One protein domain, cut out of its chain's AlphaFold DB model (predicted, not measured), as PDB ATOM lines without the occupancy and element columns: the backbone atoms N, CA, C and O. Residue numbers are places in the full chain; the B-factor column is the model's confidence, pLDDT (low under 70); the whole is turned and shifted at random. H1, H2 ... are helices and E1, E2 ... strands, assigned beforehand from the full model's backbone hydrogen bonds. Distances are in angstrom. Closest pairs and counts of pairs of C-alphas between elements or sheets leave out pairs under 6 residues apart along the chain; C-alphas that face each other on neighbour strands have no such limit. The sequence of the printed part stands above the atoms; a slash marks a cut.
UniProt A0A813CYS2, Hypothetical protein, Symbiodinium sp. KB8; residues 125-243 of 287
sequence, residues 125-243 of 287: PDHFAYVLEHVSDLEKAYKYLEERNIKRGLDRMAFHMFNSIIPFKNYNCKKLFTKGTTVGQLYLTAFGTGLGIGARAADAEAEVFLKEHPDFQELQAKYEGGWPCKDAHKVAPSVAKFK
ATOM      1  N   PRO A 125     -11.939 -45.428  38.673       86.56
ATOM      2  CA  PRO A 125     -12.861 -46.306  39.365       86.56
ATOM      3  C   PRO A 125     -13.556 -47.242  38.403       86.56
ATOM      4  O   PRO A 125     -13.836 -46.890  37.255       86.56
ATOM      5  N   ASP A 126     -13.904 -48.415  38.916       85.19
ATOM      6  CA  ASP A 126     -14.852 -49.258  38.217       85.19
ATOM      7  C   ASP A 126     -16.169 -48.491  38.000       85.19
ATOM      8  O   ASP A 126     -16.519 -47.599  38.776       85.19
ATOM      9  N   HIS A 127     -16.866 -48.770  36.900       90.56
ATOM     10  CA  HIS A 127     -18.073 -48.052  36.467       90.56
ATOM     11  C   HIS A 127     -17.952 -46.520  36.304       90.56
ATOM     12  O   HIS A 127     -18.964 -45.846  36.092       90.56
ATOM     13  N   PHE A 128     -16.752 -45.936  36.344       88.81
ATOM     14  CA  PHE A 128     -16.605 -44.482  36.284       88.81
ATOM     15  C   PHE A 128     -17.140 -43.882  34.979       88.81
ATOM     16  O   PHE A 128     -17.855 -42.885  35.020       88.81
ATOM     17  N   ALA A 129     -16.899 -44.531  33.834       89.50
ATOM     18  CA  ALA A 129     -17.450 -44.107  32.543       89.50
ATOM     19  C   ALA A 129     -18.987 -43.998  32.569       89.50
ATOM     20  O   ALA A 129     -19.542 -42.993  32.135       89.50
ATOM     21  N   TYR A 130     -19.667 -44.979  33.174       92.12
ATOM     22  CA  TYR A 130     -21.125 -44.969  33.316       92.12
ATOM     23  C   TYR A 130     -21.604 -43.784  34.161       92.12
ATOM     24  O   TYR A 130     -22.562 -43.103  33.799       92.12
ATOM     25  N   VAL A 131     -20.934 -43.522  35.287       92.62
ATOM     26  CA  VAL A 131     -21.265 -42.384  36.157       92.62
ATOM     27  C   VAL A 131     -21.110 -41.069  35.392       92.62
ATOM     28  O   VAL A 131     -22.000 -40.224  35.432       92.62
ATOM     29  N   LEU A 132     -20.018 -40.921  34.646       89.31
ATOM     30  CA  LEU A 132     -19.739 -39.738  33.840       89.31
ATOM     31  C   LEU A 132     -20.759 -39.512  32.710       89.31
ATOM     32  O   LEU A 132     -21.130 -38.366  32.452       89.31
ATOM     33  N   GLU A 133     -21.218 -40.579  32.054       88.69
ATOM     34  CA  GLU A 133     -22.146 -40.506  30.918       88.69
ATOM     35  C   GLU A 133     -23.615 -40.358  31.340       88.69
ATOM     36  O   GLU A 133     -24.390 -39.674  30.667       88.69
ATOM     37  N   HIS A 134     -24.015 -40.983  32.451       90.88
ATOM     38  CA  HIS A 134     -25.431 -41.153  32.797       90.88
ATOM     39  C   HIS A 134     -25.838 -40.556  34.145       90.88
ATOM     40  O   HIS A 134     -27.032 -40.364  34.384       90.88
ATOM     41  N   VAL A 135     -24.888 -40.245  35.030       91.38
ATOM     42  CA  VAL A 135     -25.169 -39.796  36.400       91.38
ATOM     43  C   VAL A 135     -24.517 -38.439  36.646       91.38
ATOM     44  O   VAL A 135     -23.453 -38.306  37.252       91.38
ATOM     45  N   SER A 136     -25.176 -37.392  36.144       88.06
ATOM     46  CA  SER A 136     -24.680 -36.018  36.265       88.06
ATOM     47  C   SER A 136     -24.790 -35.455  37.679       88.06
ATOM     48  O   SER A 136     -23.959 -34.631  38.051       88.06
ATOM     49  N   ASP A 137     -25.796 -35.875  38.447       95.69
ATOM     50  CA  ASP A 137     -26.048 -35.441  39.823       95.69
ATOM     51  C   ASP A 137     -25.072 -36.098  40.810       95.69
ATOM     52  O   ASP A 137     -24.899 -37.319  40.808       95.69
ATOM     53  N   LEU A 138     -24.446 -35.279  41.656       94.69
ATOM     54  CA  LEU A 138     -23.355 -35.703  42.529       94.69
ATOM     55  C   LEU A 138     -23.803 -36.689  43.615       94.69
ATOM     56  O   LEU A 138     -23.118 -37.679  43.862       94.69
ATOM     57  N   GLU A 139     -24.942 -36.439  44.261       96.12
ATOM     58  CA  GLU A 139     -25.441 -37.311  45.331       96.12
ATOM     59  C   GLU A 139     -25.811 -38.686  44.772       96.12
ATOM     60  O   GLU A 139     -25.454 -39.720  45.343       96.12
ATOM     61  N   LYS A 140     -26.458 -38.712  43.599       97.12
ATOM     62  CA  LYS A 140     -26.755 -39.962  42.890       97.12
ATOM     63  C   LYS A 140     -25.491 -40.698  42.460       97.12
ATOM     64  O   LYS A 140     -25.477 -41.925  42.517       97.12
ATOM     65  N   ALA A 141     -24.445 -39.984  42.050       96.25
ATOM     66  CA  ALA A 141     -23.172 -40.587  41.669       96.25
ATOM     67  C   ALA A 141     -22.481 -41.268  42.861       96.25
ATOM     68  O   ALA A 141     -22.097 -42.433  42.748       96.25
ATOM     69  N   TYR A 142     -22.384 -40.592  44.012       95.25
ATOM     70  CA  TYR A 142     -21.836 -41.198  45.231       95.25
ATOM     71  C   TYR A 142     -22.636 -42.429  45.657       95.25
ATOM     72  O   TYR A 142     -22.049 -43.491  45.856       95.25
ATOM     73  N   LYS A 143     -23.970 -42.320  45.697       96.75
ATOM     74  CA  LYS A 143     -24.847 -43.448  46.029       96.75
ATOM     75  C   LYS A 143     -24.648 -44.634  45.076       96.75
ATOM     76  O   LYS A 143     -24.526 -45.767  45.525       96.75
ATOM     77  N   TYR A 144     -24.568 -44.380  43.767       96.75
ATOM     78  CA  TYR A 144     -24.363 -45.423  42.757       96.75
ATOM     79  C   TYR A 144     -23.061 -46.209  42.975       96.75
ATOM     80  O   TYR A 144     -23.042 -47.433  42.807       96.75
ATOM     81  N   LEU A 145     -21.979 -45.501  43.316       95.00
ATOM     82  CA  LEU A 145     -20.655 -46.076  43.562       95.00
ATOM     83  C   LEU A 145     -20.613 -46.830  44.900       95.00
ATOM     84  O   LEU A 145     -20.074 -47.935  44.964       95.00
ATOM     85  N   GLU A 146     -21.230 -46.275  45.945       94.56
ATOM     86  CA  GLU A 146     -21.324 -46.892  47.272       94.56
ATOM     87  C   GLU A 146     -22.109 -48.210  47.245       94.56
ATOM     88  O   GLU A 146     -21.624 -49.221  47.749       94.56
ATOM     89  N   GLU A 147     -23.267 -48.247  46.573       96.50
ATOM     90  CA  GLU A 147     -24.082 -49.464  46.408       96.50
ATOM     91  C   GLU A 147     -23.327 -50.605  45.702       96.50
ATOM     92  O   GLU A 147     -23.698 -51.772  45.822       96.50
ATOM     93  N   ARG A 148     -22.252 -50.280  44.975       95.12
ATOM     94  CA  ARG A 148     -21.363 -51.229  44.282       95.12
ATOM     95  C   ARG A 148     -20.069 -51.505  45.036       95.12
ATOM     96  O   ARG A 148     -19.190 -52.174  44.501       95.12
ATOM     97  N   ASN A 149     -19.944 -51.009  46.266       93.81
ATOM     98  CA  ASN A 149     -18.747 -51.145  47.092       93.81
ATOM     99  C   ASN A 149     -17.485 -50.545  46.429       93.81
ATOM    100  O   ASN A 149     -16.364 -51.002  46.665       93.81
ATOM    101  N   ILE A 150     -17.652 -49.509  45.595       91.00
ATOM    102  CA  ILE A 150     -16.542 -48.797  44.951       91.00
ATOM    103  C   ILE A 150     -16.061 -47.703  45.899       91.00
ATOM    104  O   ILE A 150     -16.584 -46.588  45.947       91.00
ATOM    105  N   LYS A 151     -15.027 -48.033  46.668       89.00
ATOM    106  CA  LYS A 151     -14.436 -47.117  47.640       89.00
ATOM    107  C   LYS A 151     -13.729 -45.946  46.958       89.00
ATOM    108  O   LYS A 151     -13.105 -46.099  45.903       89.00
ATOM    109  N   ARG A 152     -13.846 -44.769  47.586       87.00
ATOM    110  CA  ARG A 152     -13.257 -43.494  47.140       87.00
ATOM    111  C   ARG A 152     -13.542 -43.171  45.671       87.00
ATOM    112  O   ARG A 152     -12.691 -42.613  44.992       87.00
ATOM    113  N   GLY A 153     -14.715 -43.531  45.152       88.88
ATOM    114  CA  GLY A 153     -14.993 -43.464  43.716       88.88
ATOM    115  C   GLY A 153     -14.764 -42.080  43.088       88.88
ATOM    116  O   GLY A 153     -14.072 -41.997  42.082       88.88
ATOM    117  N   LEU A 154     -15.251 -40.992  43.694       90.06
ATOM    118  CA  LEU A 154     -15.014 -39.618  43.205       90.06
ATOM    119  C   LEU A 154     -13.881 -38.883  43.944       90.06
ATOM    120  O   LEU A 154     -13.550 -37.753  43.597       90.06
ATOM    121  N   ASP A 155     -13.237 -39.547  44.906       87.06
ATOM    122  CA  ASP A 155     -12.238 -38.960  45.813       87.06
ATOM    123  C   ASP A 155     -10.830 -39.540  45.579       87.06
ATOM    124  O   ASP A 155     -10.009 -39.654  46.502       87.06
ATOM    125  N   ARG A 156     -10.556 -39.956  44.338       85.94
ATOM    126  CA  ARG A 156      -9.259 -40.495  43.914       85.94
ATOM    127  C   ARG A 156      -8.282 -39.387  43.561       85.94
ATOM    128  O   ARG A 156      -8.679 -38.284  43.201       85.94
ATOM    129  N   MET A 157      -6.992 -39.711  43.618       82.75
ATOM    130  CA  MET A 157      -5.907 -38.762  43.347       82.75
ATOM    131  C   MET A 157      -5.928 -38.227  41.911       82.75
ATOM    132  O   MET A 157      -5.512 -37.100  41.677       82.75
ATOM    133  N   ALA A 158      -6.396 -39.009  40.945       83.25
ATOM    134  CA  ALA A 158      -6.450 -38.600  39.552       83.25
ATOM    135  C   ALA A 158      -7.607 -39.289  38.832       83.25
ATOM    136  O   ALA A 158      -8.015 -40.371  39.244       83.25
ATOM    137  N   PHE A 159      -8.093 -38.676  37.750       83.88
ATOM    138  CA  PHE A 159      -9.116 -39.232  36.866       83.88
ATOM    139  C   PHE A 159      -8.751 -38.981  35.416       83.88
ATOM    140  O   PHE A 159      -8.514 -37.844  34.997       83.88
ATOM    141  N   HIS A 160      -8.762 -40.056  34.636       78.31
ATOM    142  CA  HIS A 160      -8.574 -39.976  33.201       78.31
ATOM    143  C   HIS A 160      -9.923 -39.725  32.508       78.31
ATOM    144  O   HIS A 160     -10.791 -40.594  32.485       78.31
ATOM    145  N   MET A 161     -10.096 -38.528  31.942       78.44
ATOM    146  CA  MET A 161     -11.325 -38.107  31.271       78.44
ATOM    147  C   MET A 161     -11.144 -38.175  29.749       78.44
ATOM    148  O   MET A 161     -10.559 -37.283  29.115       78.44
ATOM    149  N   PHE A 162     -11.651 -39.250  29.148       77.06
ATOM    150  CA  PHE A 162     -11.646 -39.422  27.699       77.06
ATOM    151  C   PHE A 162     -12.739 -38.572  27.042       77.06
ATOM    152  O   PHE A 162     -13.885 -38.562  27.486       77.06
ATOM    153  N   ASN A 163     -12.404 -37.907  25.932       78.19
ATOM    154  CA  ASN A 163     -13.366 -37.098  25.170       78.19
ATOM    155  C   ASN A 163     -14.492 -37.946  24.544       78.19
ATOM    156  O   ASN A 163     -15.561 -37.422  24.244       78.19
ATOM    157  N   SER A 164     -14.257 -39.248  24.349       77.38
ATOM    158  CA  SER A 164     -15.275 -40.207  23.907       77.38
ATOM    159  C   SER A 164     -16.355 -40.463  24.960       77.38
ATOM    160  O   SER A 164     -17.482 -40.752  24.583       77.38
ATOM    161  N   ILE A 165     -16.017 -40.325  26.246       77.81
ATOM    162  CA  ILE A 165     -16.919 -40.531  27.389       77.81
ATOM    163  C   ILE A 165     -17.590 -39.204  27.755       77.81
ATOM    164  O   ILE A 165     -18.807 -39.108  27.881       77.81
ATOM    165  N   ILE A 166     -16.797 -38.133  27.873       81.69
ATOM    166  CA  ILE A 166     -17.296 -36.777  28.116       81.69
ATOM    167  C   ILE A 166     -16.879 -35.867  26.960       81.69
ATOM    168  O   ILE A 166     -15.764 -35.342  26.976       81.69
ATOM    169  N   PRO A 167     -17.769 -35.609  25.981       81.75
ATOM    170  CA  PRO A 167     -17.472 -34.686  24.896       81.75
ATOM    171  C   PRO A 167     -17.294 -33.263  25.434       81.75
ATOM    172  O   PRO A 167     -18.267 -32.575  25.760       81.75
ATOM    173  N   PHE A 168     -16.048 -32.795  25.510       77.56
ATOM    174  CA  PHE A 168     -15.713 -31.520  26.158       77.56
ATOM    175  C   PHE A 168     -16.312 -30.308  25.450       77.56
ATOM    176  O   PHE A 168     -16.611 -29.315  26.106       77.56
ATOM    177  N   LYS A 169     -16.609 -30.419  24.150       84.00
ATOM    178  CA  LYS A 169     -17.345 -29.394  23.389       84.00
ATOM    179  C   LYS A 169     -18.688 -29.000  24.022       84.00
ATOM    180  O   LYS A 169     -19.207 -27.923  23.755       84.00
ATOM    181  N   ASN A 170     -19.259 -29.865  24.866       85.00
ATOM    182  CA  ASN A 170     -20.530 -29.620  25.548       85.00
ATOM    183  C   ASN A 170     -20.375 -28.864  26.880       85.00
ATOM    184  O   ASN A 170     -21.387 -28.508  27.503       85.00
ATOM    185  N   TYR A 171     -19.139 -28.628  27.322       85.38
ATOM    186  CA  TYR A 171     -18.803 -28.012  28.595       85.38
ATOM    187  C   TYR A 171     -18.225 -26.616  28.383       85.38
ATOM    188  O   TYR A 171     -17.387 -26.375  27.525       85.38
ATOM    189  N   ASN A 172     -18.690 -25.685  29.205       86.19
ATOM    190  CA  ASN A 172     -18.121 -24.353  29.339       86.19
ATOM    191  C   ASN A 172     -17.744 -24.126  30.806       86.19
ATOM    192  O   ASN A 172     -18.094 -24.936  31.668       86.19
ATOM    193  N   CYS A 173     -17.091 -23.004  31.105       83.62
ATOM    194  CA  CYS A 173     -16.683 -22.660  32.469       83.62
ATOM    195  C   CYS A 173     -17.807 -22.801  33.504       83.62
ATOM    196  O   CYS A 173     -17.598 -23.368  34.570       83.62
ATOM    197  N   LYS A 174     -19.031 -22.365  33.184       84.38
ATOM    198  CA  LYS A 174     -20.165 -22.498  34.106       84.38
ATOM    199  C   LYS A 174     -20.451 -23.966  34.433       84.38
ATOM    200  O   LYS A 174     -20.558 -24.310  35.606       84.38
ATOM    201  N   LYS A 175     -20.546 -24.830  33.416       86.69
ATOM    202  CA  LYS A 175     -20.823 -26.268  33.585       86.69
ATOM    203  C   LYS A 175     -19.695 -27.002  34.312       86.69
ATOM    204  O   LYS A 175     -19.979 -27.814  35.182       86.69
ATOM    205  N   LEU A 176     -18.441 -26.690  33.982       86.06
ATOM    206  CA  LEU A 176     -17.267 -27.308  34.603       86.06
ATOM    207  C   LEU A 176     -17.171 -27.022  36.101       86.06
ATOM    208  O   LEU A 176     -16.658 -27.852  36.827       86.06
ATOM    209  N   PHE A 177     -17.694 -25.894  36.580       85.56
ATOM    210  CA  PHE A 177     -17.652 -25.522  37.997       85.56
ATOM    211  C   PHE A 177     -19.046 -25.517  38.652       85.56
ATOM    212  O   PHE A 177     -19.286 -24.807  39.630       85.56
ATOM    213  N   THR A 178     -19.997 -26.294  38.117       88.00
ATOM    214  CA  THR A 178     -21.356 -26.377  38.678       88.00
ATOM    215  C   THR A 178     -21.380 -27.289  39.906       88.00
ATOM    216  O   THR A 178     -21.221 -28.506  39.794       88.00
ATOM    217  N   LYS A 179     -21.632 -26.702  41.083       88.81
ATOM    218  CA  LYS A 179     -21.832 -27.444  42.340       88.81
ATOM    219  C   LYS A 179     -22.955 -28.475  42.204       88.81
ATOM    220  O   LYS A 179     -23.949 -28.218  41.532       88.81
ATOM    221  N   GLY A 180     -22.794 -29.619  42.864       90.31
ATOM    222  CA  GLY A 180     -23.788 -30.697  42.846       90.31
ATOM    223  C   GLY A 180     -23.789 -31.541  41.571       90.31
ATOM    224  O   GLY A 180     -24.635 -32.418  41.441       90.31
ATOM    225  N   THR A 181     -22.845 -31.328  40.647       92.81
ATOM    226  CA  THR A 181     -22.640 -32.232  39.505       92.81
ATOM    227  C   THR A 181     -21.359 -33.040  39.659       92.81
ATOM    228  O   THR A 181     -20.393 -32.539  40.231       92.81
ATOM    229  N   THR A 182     -21.316 -34.257  39.112       91.88
ATOM    230  CA  THR A 182     -20.131 -35.129  39.147       91.88
ATOM    231  C   THR A 182     -18.910 -34.433  38.546       91.88
ATOM    232  O   THR A 182     -17.898 -34.268  39.218       91.88
ATOM    233  N   VAL A 183     -19.013 -33.937  37.305       89.88
ATOM    234  CA  VAL A 183     -17.912 -33.210  36.642       89.88
ATOM    235  C   VAL A 183     -17.542 -31.944  37.413       89.88
ATOM    236  O   VAL A 183     -16.359 -31.656  37.581       89.88
ATOM    237  N   GLY A 184     -18.542 -31.223  37.927       88.56
ATOM    238  CA  GLY A 184     -18.324 -30.049  38.761       88.56
ATOM    239  C   GLY A 184     -17.521 -30.349  40.020       88.56
ATOM    240  O   GLY A 184     -16.586 -29.618  40.325       88.56
ATOM    241  N   GLN A 185     -17.836 -31.440  40.720       88.56
ATOM    242  CA  GLN A 185     -17.102 -31.875  41.906       88.56
ATOM    243  C   GLN A 185     -15.647 -32.199  41.581       88.56
ATOM    244  O   GLN A 185     -14.757 -31.769  42.315       88.56
ATOM    245  N   LEU A 186     -15.397 -32.907  40.474       87.12
ATOM    246  CA  LEU A 186     -14.035 -33.194  40.028       87.12
ATOM    247  C   LEU A 186     -13.277 -31.885  39.783       87.12
ATOM    248  O   LEU A 186     -12.269 -31.626  40.420       87.12
ATOM    249  N   TYR A 187     -13.789 -30.974  38.962       84.56
ATOM    250  CA  TYR A 187     -13.096 -29.704  38.705       84.56
ATOM    251  C   TYR A 187     -12.896 -28.862  39.972       84.56
ATOM    252  O   TYR A 187     -11.795 -28.377  40.226       84.56
ATOM    253  N   LEU A 188     -13.924 -28.726  40.812       81.75
ATOM    254  CA  LEU A 188     -13.819 -27.984  42.069       81.75
ATOM    255  C   LEU A 188     -12.774 -28.588  43.012       81.75
ATOM    256  O   LEU A 188     -12.104 -27.835  43.709       81.75
ATOM    257  N   THR A 189     -12.600 -29.911  43.017       81.12
ATOM    258  CA  THR A 189     -11.599 -30.581  43.858       81.12
ATOM    259  C   THR A 189     -10.179 -30.368  43.335       81.12
ATOM    260  O   THR A 189      -9.284 -30.082  44.125       81.12
ATOM    261  N   ALA A 190      -9.970 -30.433  42.015       79.25
ATOM    262  CA  ALA A 190      -8.638 -30.308  41.406       79.25
ATOM    263  C   ALA A 190      -8.042 -28.931  41.676       79.25
ATOM    264  O   ALA A 190      -6.865 -28.801  41.998       79.25
ATOM    265  N   PHE A 191      -8.882 -27.903  41.584       75.62
ATOM    266  CA  PHE A 191      -8.468 -26.520  41.791       75.62
ATOM    267  C   PHE A 191      -8.714 -26.034  43.235       75.62
ATOM    268  O   PHE A 191      -8.262 -24.958  43.619       75.62
ATOM    269  N   GLY A 192      -9.410 -26.818  44.066       68.81
ATOM    270  CA  GLY A 192      -9.875 -26.417  45.399       68.81
ATOM    271  C   GLY A 192      -8.869 -26.588  46.539       68.81
ATOM    272  O   GLY A 192      -9.124 -26.102  47.637       68.81
ATOM    273  N   THR A 193      -7.730 -27.249  46.319       65.69
ATOM    274  CA  THR A 193      -6.702 -27.445  47.365       65.69
ATOM    275  C   THR A 193      -5.928 -26.165  47.683       65.69
ATOM    276  O   THR A 193      -5.262 -26.074  48.712       65.69
ATOM    277  N   GLY A 194      -5.986 -25.177  46.788       60.50
ATOM    278  CA  GLY A 194      -5.152 -23.981  46.830       60.50
ATOM    279  C   GLY A 194      -3.697 -24.216  46.408       60.50
ATOM    280  O   GLY A 194      -2.955 -23.254  46.203       60.50
ATOM    281  N   LEU A 195      -3.292 -25.476  46.218       55.16
ATOM    282  CA  LEU A 195      -2.019 -25.830  45.605       55.16
ATOM    283  C   LEU A 195      -2.126 -25.543  44.110       55.16
ATOM    284  O   LEU A 195      -2.982 -26.084  43.418       55.16
ATOM    285  N   GLY A 196      -1.279 -24.635  43.635       53.50
ATOM    286  CA  GLY A 196      -1.345 -24.110  42.276       53.50
ATOM    287  C   GLY A 196      -1.957 -22.718  42.169       53.50
ATOM    288  O   GLY A 196      -1.918 -22.195  41.067       53.50
ATOM    289  N   ILE A 197      -2.448 -22.102  43.265       54.31
ATOM    290  CA  ILE A 197      -2.774 -20.664  43.295       54.31
ATOM    291  C   ILE A 197      -1.466 -19.889  43.142       54.31
ATOM    292  O   ILE A 197      -0.709 -19.717  44.100       54.31
ATOM    293  N   GLY A 198      -1.205 -19.442  41.923       55.03
ATOM    294  CA  GLY A 198       0.047 -18.792  41.574       55.03
ATOM    295  C   GLY A 198       1.169 -19.787  41.281       55.03
ATOM    296  O   GLY A 198       1.288 -20.870  41.860       55.03
ATOM    297  N   ALA A 199       2.030 -19.401  40.350       59.19
ATOM    298  CA  ALA A 199       3.285 -20.098  40.155       59.19
ATOM    299  C   ALA A 199       4.195 -19.895  41.371       59.19
ATOM    300  O   ALA A 199       4.269 -18.799  41.931       59.19
ATOM    301  N   ARG A 200       4.926 -20.941  41.768       61.00
ATOM    302  CA  ARG A 200       6.015 -20.772  42.735       61.00
ATOM    303  C   ARG A 200       7.110 -19.891  42.138       61.00
ATOM    304  O   ARG A 200       7.328 -19.915  40.926       61.00
ATOM    305  N   ALA A 201       7.818 -19.172  43.008       67.19
ATOM    306  CA  ALA A 201       9.066 -18.521  42.636       67.19
ATOM    307  C   ALA A 201       9.998 -19.556  41.993       67.19
ATOM    308  O   ALA A 201      10.134 -20.673  42.504       67.19
ATOM    309  N   ALA A 202      10.567 -19.203  40.843       71.12
ATOM    310  CA  ALA A 202      11.546 -20.040  40.176       71.12
ATOM    311  C   ALA A 202      12.811 -20.109  41.042       71.12
ATOM    312  O   ALA A 202      13.253 -19.096  41.581       71.12
ATOM    313  N   ASP A 203      13.368 -21.305  41.208       81.81
ATOM    314  CA  ASP A 203      14.749 -21.448  41.659       81.81
ATOM    315  C   ASP A 203      15.712 -21.163  40.492       81.81
ATOM    316  O   ASP A 203      15.286 -20.964  39.354       81.81
ATOM    317  N   ALA A 204      17.019 -21.140  40.760       87.44
ATOM    318  CA  ALA A 204      18.021 -20.801  39.748       87.44
ATOM    319  C   ALA A 204      17.976 -21.727  38.514       87.44
ATOM    320  O   ALA A 204      18.208 -21.277  37.393       87.44
ATOM    321  N   GLU A 205      17.655 -23.011  38.698       80.38
ATOM    322  CA  GLU A 205      17.543 -23.972  37.595       80.38
ATOM    323  C   GLU A 205      16.283 -23.703  36.763       80.38
ATOM    324  O   GLU A 205      16.330 -23.677  35.530       80.38
ATOM    325  N   ALA A 206      15.160 -23.438  37.431       79.50
ATOM    326  CA  ALA A 206      13.914 -23.056  36.792       79.50
ATOM    327  C   ALA A 206      14.020 -21.701  36.077       79.50
ATOM    328  O   ALA A 206      13.398 -21.538  35.032       79.50
ATOM    329  N   GLU A 207      14.801 -20.744  36.586       85.44
ATOM    330  CA  GLU A 207      15.048 -19.465  35.910       85.44
ATOM    331  C   GLU A 207      15.802 -19.650  34.592       85.44
ATOM    332  O   GLU A 207      15.411 -19.065  33.580       85.44
ATOM    333  N   VAL A 208      16.840 -20.497  34.574       89.88
ATOM    334  CA  VAL A 208      17.562 -20.839  33.336       89.88
ATOM    335  C   VAL A 208      16.611 -21.488  32.332       89.88
ATOM    336  O   VAL A 208      16.525 -21.026  31.196       89.88
ATOM    337  N   PHE A 209      15.829 -22.483  32.765       84.19
ATOM    338  CA  PHE A 209      14.836 -23.135  31.909       84.19
ATOM    339  C   PHE A 209      13.812 -22.136  31.353       84.19
ATOM    340  O   PHE A 209      13.580 -22.083  30.151       84.19
ATOM    341  N   LEU A 210      13.212 -21.298  32.203       83.69
ATOM    342  CA  LEU A 210      12.199 -20.329  31.776       83.69
ATOM    343  C   LEU A 210      12.772 -19.253  30.842       83.69
ATOM    344  O   LEU A 210      12.029 -18.695  30.041       83.69
ATOM    345  N   LYS A 211      14.076 -18.960  30.923       88.50
ATOM    346  CA  LYS A 211      14.762 -18.063  29.987       88.50
ATOM    347  C   LYS A 211      14.960 -18.699  28.608       88.50
ATOM    348  O   LYS A 211      14.891 -17.995  27.605       88.50
ATOM    349  N   GLU A 212      15.212 -20.005  28.558       91.88
ATOM    350  CA  GLU A 212      15.315 -20.778  27.311       91.88
ATOM    351  C   GLU A 212      13.940 -21.086  26.693       91.88
ATOM    352  O   GLU A 212      13.845 -21.341  25.492       91.88
ATOM    353  N   HIS A 213      12.878 -21.005  27.500       86.19
ATOM    354  CA  HIS A 213      11.505 -21.350  27.138       86.19
ATOM    355  C   HIS A 213      10.512 -20.217  27.479       86.19
ATOM    356  O   HIS A 213       9.706 -20.346  28.411       86.19
ATOM    357  N   PRO A 214      10.560 -19.077  26.756       87.44
ATOM    358  CA  PRO A 214       9.701 -17.919  27.028       87.44
ATOM    359  C   PRO A 214       8.203 -18.215  26.855       87.44
ATOM    360  O   PRO A 214       7.375 -17.594  27.518       87.44
ATOM    361  N   ASP A 215       7.843 -19.213  26.047       84.81
ATOM    362  CA  ASP A 215       6.476 -19.716  25.881       84.81
ATOM    363  C   ASP A 215       5.856 -20.172  27.213       84.81
ATOM    364  O   ASP A 215       4.684 -19.909  27.491       84.81
ATOM    365  N   PHE A 216       6.651 -20.768  28.106       77.75
ATOM    366  CA  PHE A 216       6.178 -21.135  29.443       77.75
ATOM    367  C   PHE A 216       5.914 -19.908  30.320       77.75
ATOM    368  O   PHE A 216       4.981 -19.932  31.125       77.75
ATOM    369  N   GLN A 217       6.699 -18.837  30.168       77.56
ATOM    370  CA  GLN A 217       6.463 -17.581  30.883       77.56
ATOM    371  C   GLN A 217       5.181 -16.899  30.386       77.56
ATOM    372  O   GLN A 217       4.384 -16.432  31.201       77.56
ATOM    373  N   GLU A 218       4.943 -16.895  29.072       81.44
ATOM    374  CA  GLU A 218       3.711 -16.371  28.469       81.44
ATOM    375  C   GLU A 218       2.474 -17.136  28.949       81.44
ATOM    376  O   GLU A 218       1.488 -16.526  29.371       81.44
ATOM    377  N   LEU A 219       2.534 -18.472  28.963       75.12
ATOM    378  CA  LEU A 219       1.464 -19.311  29.507       75.12
ATOM    379  C   LEU A 219       1.240 -19.028  30.997       75.12
ATOM    380  O   LEU A 219       0.103 -18.850  31.435       75.12
ATOM    381  N   GLN A 220       2.311 -18.936  31.785       72.56
ATOM    382  CA  GLN A 220       2.213 -18.630  33.209       72.56
ATOM    383  C   GLN A 220       1.550 -17.269  33.460       72.56
ATOM    384  O   GLN A 220       0.686 -17.172  34.331       72.56
ATOM    385  N   ALA A 221       1.907 -16.243  32.684       75.00
ATOM    386  CA  ALA A 221       1.294 -14.919  32.760       75.00
ATOM    387  C   ALA A 221      -0.179 -14.941  32.319       75.00
ATOM    388  O   ALA A 221      -1.021 -14.308  32.948       75.00
ATOM    389  N   LYS A 222      -0.513 -15.708  31.275       74.31
ATOM    390  CA  LYS A 222      -1.883 -15.833  30.753       74.31
ATOM    391  C   LYS A 222      -2.843 -16.489  31.748       74.31
ATOM    392  O   LYS A 222      -4.020 -16.128  31.778       74.31
ATOM    393  N   TYR A 223      -2.364 -17.461  32.524       68.81
ATOM    394  CA  TYR A 223      -3.203 -18.269  33.416       68.81
ATOM    395  C   TYR A 223      -3.011 -17.965  34.913       68.81
ATOM    396  O   TYR A 223      -3.689 -18.590  35.726       68.81
ATOM    397  N   GLU A 224      -2.109 -17.040  35.275       64.56
ATOM    398  CA  GLU A 224      -1.849 -16.526  36.640       64.56
ATOM    399  C   GLU A 224      -1.800 -17.601  37.744       64.56
ATOM    400  O   GLU A 224      -2.203 -17.387  38.885       64.56
ATOM    401  N   GLY A 225      -1.303 -18.796  37.417       57.94
ATOM    402  CA  GLY A 225      -1.354 -19.930  38.336       57.94
ATOM    403  C   GLY A 225      -2.779 -20.429  38.588       57.94
ATOM    404  O   GLY A 225      -3.293 -20.393  39.702       57.94
ATOM    405  N   GLY A 226      -3.403 -20.966  37.545       61.97
ATOM    406  CA  GLY A 226      -4.043 -22.269  37.694       61.97
ATOM    407  C   GLY A 226      -5.552 -22.330  37.519       61.97
ATOM    408  O   GLY A 226      -6.062 -23.438  37.428       61.97
ATOM    409  N   TRP A 227      -6.283 -21.218  37.405       67.12
ATOM    410  CA  TRP A 227      -7.733 -21.294  37.166       67.12
ATOM    411  C   TRP A 227      -8.069 -21.096  35.683       67.12
ATOM    412  O   TRP A 227      -7.920 -19.988  35.168       67.12
ATOM    413  N   PRO A 228      -8.604 -22.117  34.983       69.62
ATOM    414  CA  PRO A 228      -8.908 -22.015  33.550       69.62
ATOM    415  C   PRO A 228     -10.086 -21.073  33.238       69.62
ATOM    416  O   PRO A 228     -10.346 -20.761  32.079       69.62
ATOM    417  N   CYS A 229     -10.814 -20.616  34.260       75.38
ATOM    418  CA  CYS A 229     -12.028 -19.826  34.128       75.38
ATOM    419  C   CYS A 229     -11.954 -18.580  35.013       75.38
ATOM    420  O   CYS A 229     -11.886 -18.689  36.242       75.38
ATOM    421  N   LYS A 230     -12.022 -17.396  34.388       68.31
ATOM    422  CA  LYS A 230     -12.171 -16.119  35.098       68.31
ATOM    423  C   LYS A 230     -13.401 -16.233  36.011       68.31
ATOM    424  O   LYS A 230     -14.453 -16.673  35.559       68.31
ATOM    425  N   ASP A 231     -13.229 -15.931  37.296       65.19
ATOM    426  CA  ASP A 231     -14.232 -16.041  38.373       65.19
ATOM    427  C   ASP A 231     -14.561 -17.437  38.940       65.19
ATOM    428  O   ASP A 231     -15.300 -17.512  39.922       65.19
ATOM    429  N   ALA A 232     -13.995 -18.543  38.438       63.25
ATOM    430  CA  ALA A 232     -14.276 -19.871  39.015       63.25
ATOM    431  C   ALA A 232     -13.847 -19.996  40.491       63.25
ATOM    432  O   ALA A 232     -14.536 -20.632  41.292       63.25
ATOM    433  N   HIS A 233     -12.783 -19.290  40.882       57.56
ATOM    434  CA  HIS A 233     -12.320 -19.182  42.268       57.56
ATOM    435  C   HIS A 233     -13.367 -18.570  43.223       57.56
ATOM    436  O   HIS A 233     -13.319 -18.835  44.418       57.56
ATOM    437  N   LYS A 234     -14.335 -17.782  42.722       62.69
ATOM    438  CA  LYS A 234     -15.420 -17.192  43.538       62.69
ATOM    439  C   LYS A 234     -16.508 -18.205  43.893       62.69
ATOM    440  O   LYS A 234     -17.287 -17.984  44.816       62.69
ATOM    441  N   VAL A 235     -16.597 -19.286  43.120       56.09
ATOM    442  CA  VAL A 235     -17.604 -20.342  43.282       56.09
ATOM    443  C   VAL A 235     -17.026 -21.525  44.057       56.09
ATOM    444  O   VAL A 235     -17.777 -22.238  44.726       56.09
ATOM    445  N   ALA A 236     -15.704 -21.713  44.011       53.41
ATOM    446  CA  ALA A 236     -15.006 -22.722  44.792       53.41
ATOM    447  C   ALA A 236     -15.305 -22.556  46.293       53.41
ATOM    448  O   ALA A 236     -15.317 -21.428  46.795       53.41
ATOM    449  N   PRO A 237     -15.615 -23.642  47.024       48.47
ATOM    450  CA  PRO A 237     -15.733 -23.549  48.470       48.47
ATOM    451  C   PRO A 237     -14.427 -22.975  49.030       48.47
ATOM    452  O   PRO A 237     -13.345 -23.411  48.636       48.47
ATOM    453  N   SER A 238     -14.521 -21.996  49.941       45.19
ATOM    454  CA  SER A 238     -13.367 -21.594  50.747       45.19
ATOM    455  C   SER A 238     -12.770 -22.868  51.322       45.19
ATOM    456  O   SER A 238     -13.548 -23.670  51.843       45.19
ATOM    457  N   VAL A 239     -11.455 -23.056  51.204       42.50
ATOM    458  CA  VAL A 239     -10.735 -24.232  51.697       42.50
ATOM    459  C   VAL A 239     -11.039 -24.406  53.187       42.50
ATOM    460  O   VAL A 239     -10.330 -23.907  54.060       42.50
ATOM    461  N   ALA A 240     -12.138 -25.087  53.509       35.69
ATOM    462  CA  ALA A 240     -12.328 -25.683  54.806       35.69
ATOM    463  C   ALA A 240     -11.181 -26.669  54.863       35.69
ATOM    464  O   ALA A 240     -11.121 -27.566  54.026       35.69
ATOM    465  N   LYS A 241     -10.220 -26.400  55.753       34.09
ATOM    466  CA  LYS A 241      -9.049 -27.233  55.999       34.09
ATOM    467  C   LYS A 241      -9.518 -28.681  56.072       34.09
ATOM    468  O   LYS A 241      -9.966 -29.128  57.127       34.09
ATOM    469  N   PHE A 242      -9.450 -29.394  54.953       31.11
ATOM    470  CA  PHE A 242      -9.586 -30.829  54.945       31.11
ATOM    471  C   PHE A 242      -8.383 -31.267  55.758       31.11
ATOM    472  O   PHE A 242      -7.241 -31.177  55.310       31.11
ATOM    473  N   LYS A 243      -8.624 -31.637  57.018       27.06
ATOM    474  CA  LYS A 243      -7.688 -32.482  57.734       27.06
ATOM    475  C   LYS A 243      -7.639 -33.739  56.885       27.06
ATOM    476  O   LYS A 243      -8.527 -34.580  56.994       27.06
TER     477      LYS A 243
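This is residues 125 to 243 of the 287 residues of the protein "Hypothetical protein" of Symbiodinium sp. KB8 (UniProt A0A813CYS2). Look for a loose body of short helices and long loops, in which H1, H2 and H3 gather about the start of H4, and an arm at one end where H5 and H6 make a corner. Residues 203 to 209 and 211 to 217 of that arm stick out, and residues 224 to 243 are a long stretch with no named element. The printed part has 119 residues, under half of them in named elements, in the order H1, H2, E1, H3, H4, H5, H6, mostly helix. The whole is loose, with a radius of gyration of the C-alphas of 17.1 A and spans of 52 by 35 by 26 A.

Find C-alpha 182 at (-20.131, -35.129, 39.147); from there H4, residues 182 to 192, runs 14.8 A. H1 is residues 128 to 134, H2 138 to 146 and H3 173 to 176. Strand E1 is residues 158 to 161 and pairs with no named strand. H5, residues 204 to 212, runs 12.7 A, and H6, residues 214 to 223, runs 14.4 A to C-alpha 223 at (-3.203, -18.269, 33.416).

Start at H4, the hub. H3 touches it, the closest C-alphas being those of Leu 176 and Gly 184, 5.1 A apart. H2 only just touches it, with 3 pairs of C-alphas within 8 A, only at their ends, closest at C-alphas 138 and 182, 4.7 A. H1 only just touches it, also with 3 pairs, closest at C-alphas 132 and 182, 7.0 A. E1 and H1 are near each other. H5 and H6 are close but not clearly touching, about perpendicular at 79 degrees, closest at C-alphas 210 and 217, 6.4 A; both are apart from H1, for instance. In H1, H2, H4, H5 and H6 every O i to N i+4 pair is within hydrogen-bond range; H3 is too short for one.

The farthest C-alphas, of Glu 147 and Lys 211, are 52.6 A apart. The printed part has no cut. The links H2 to E1, E1 to H3 and H4 to H5 are long. The model's pLDDT is under 70 at residues 192 to 201, 223 to 228 and 230 to 243.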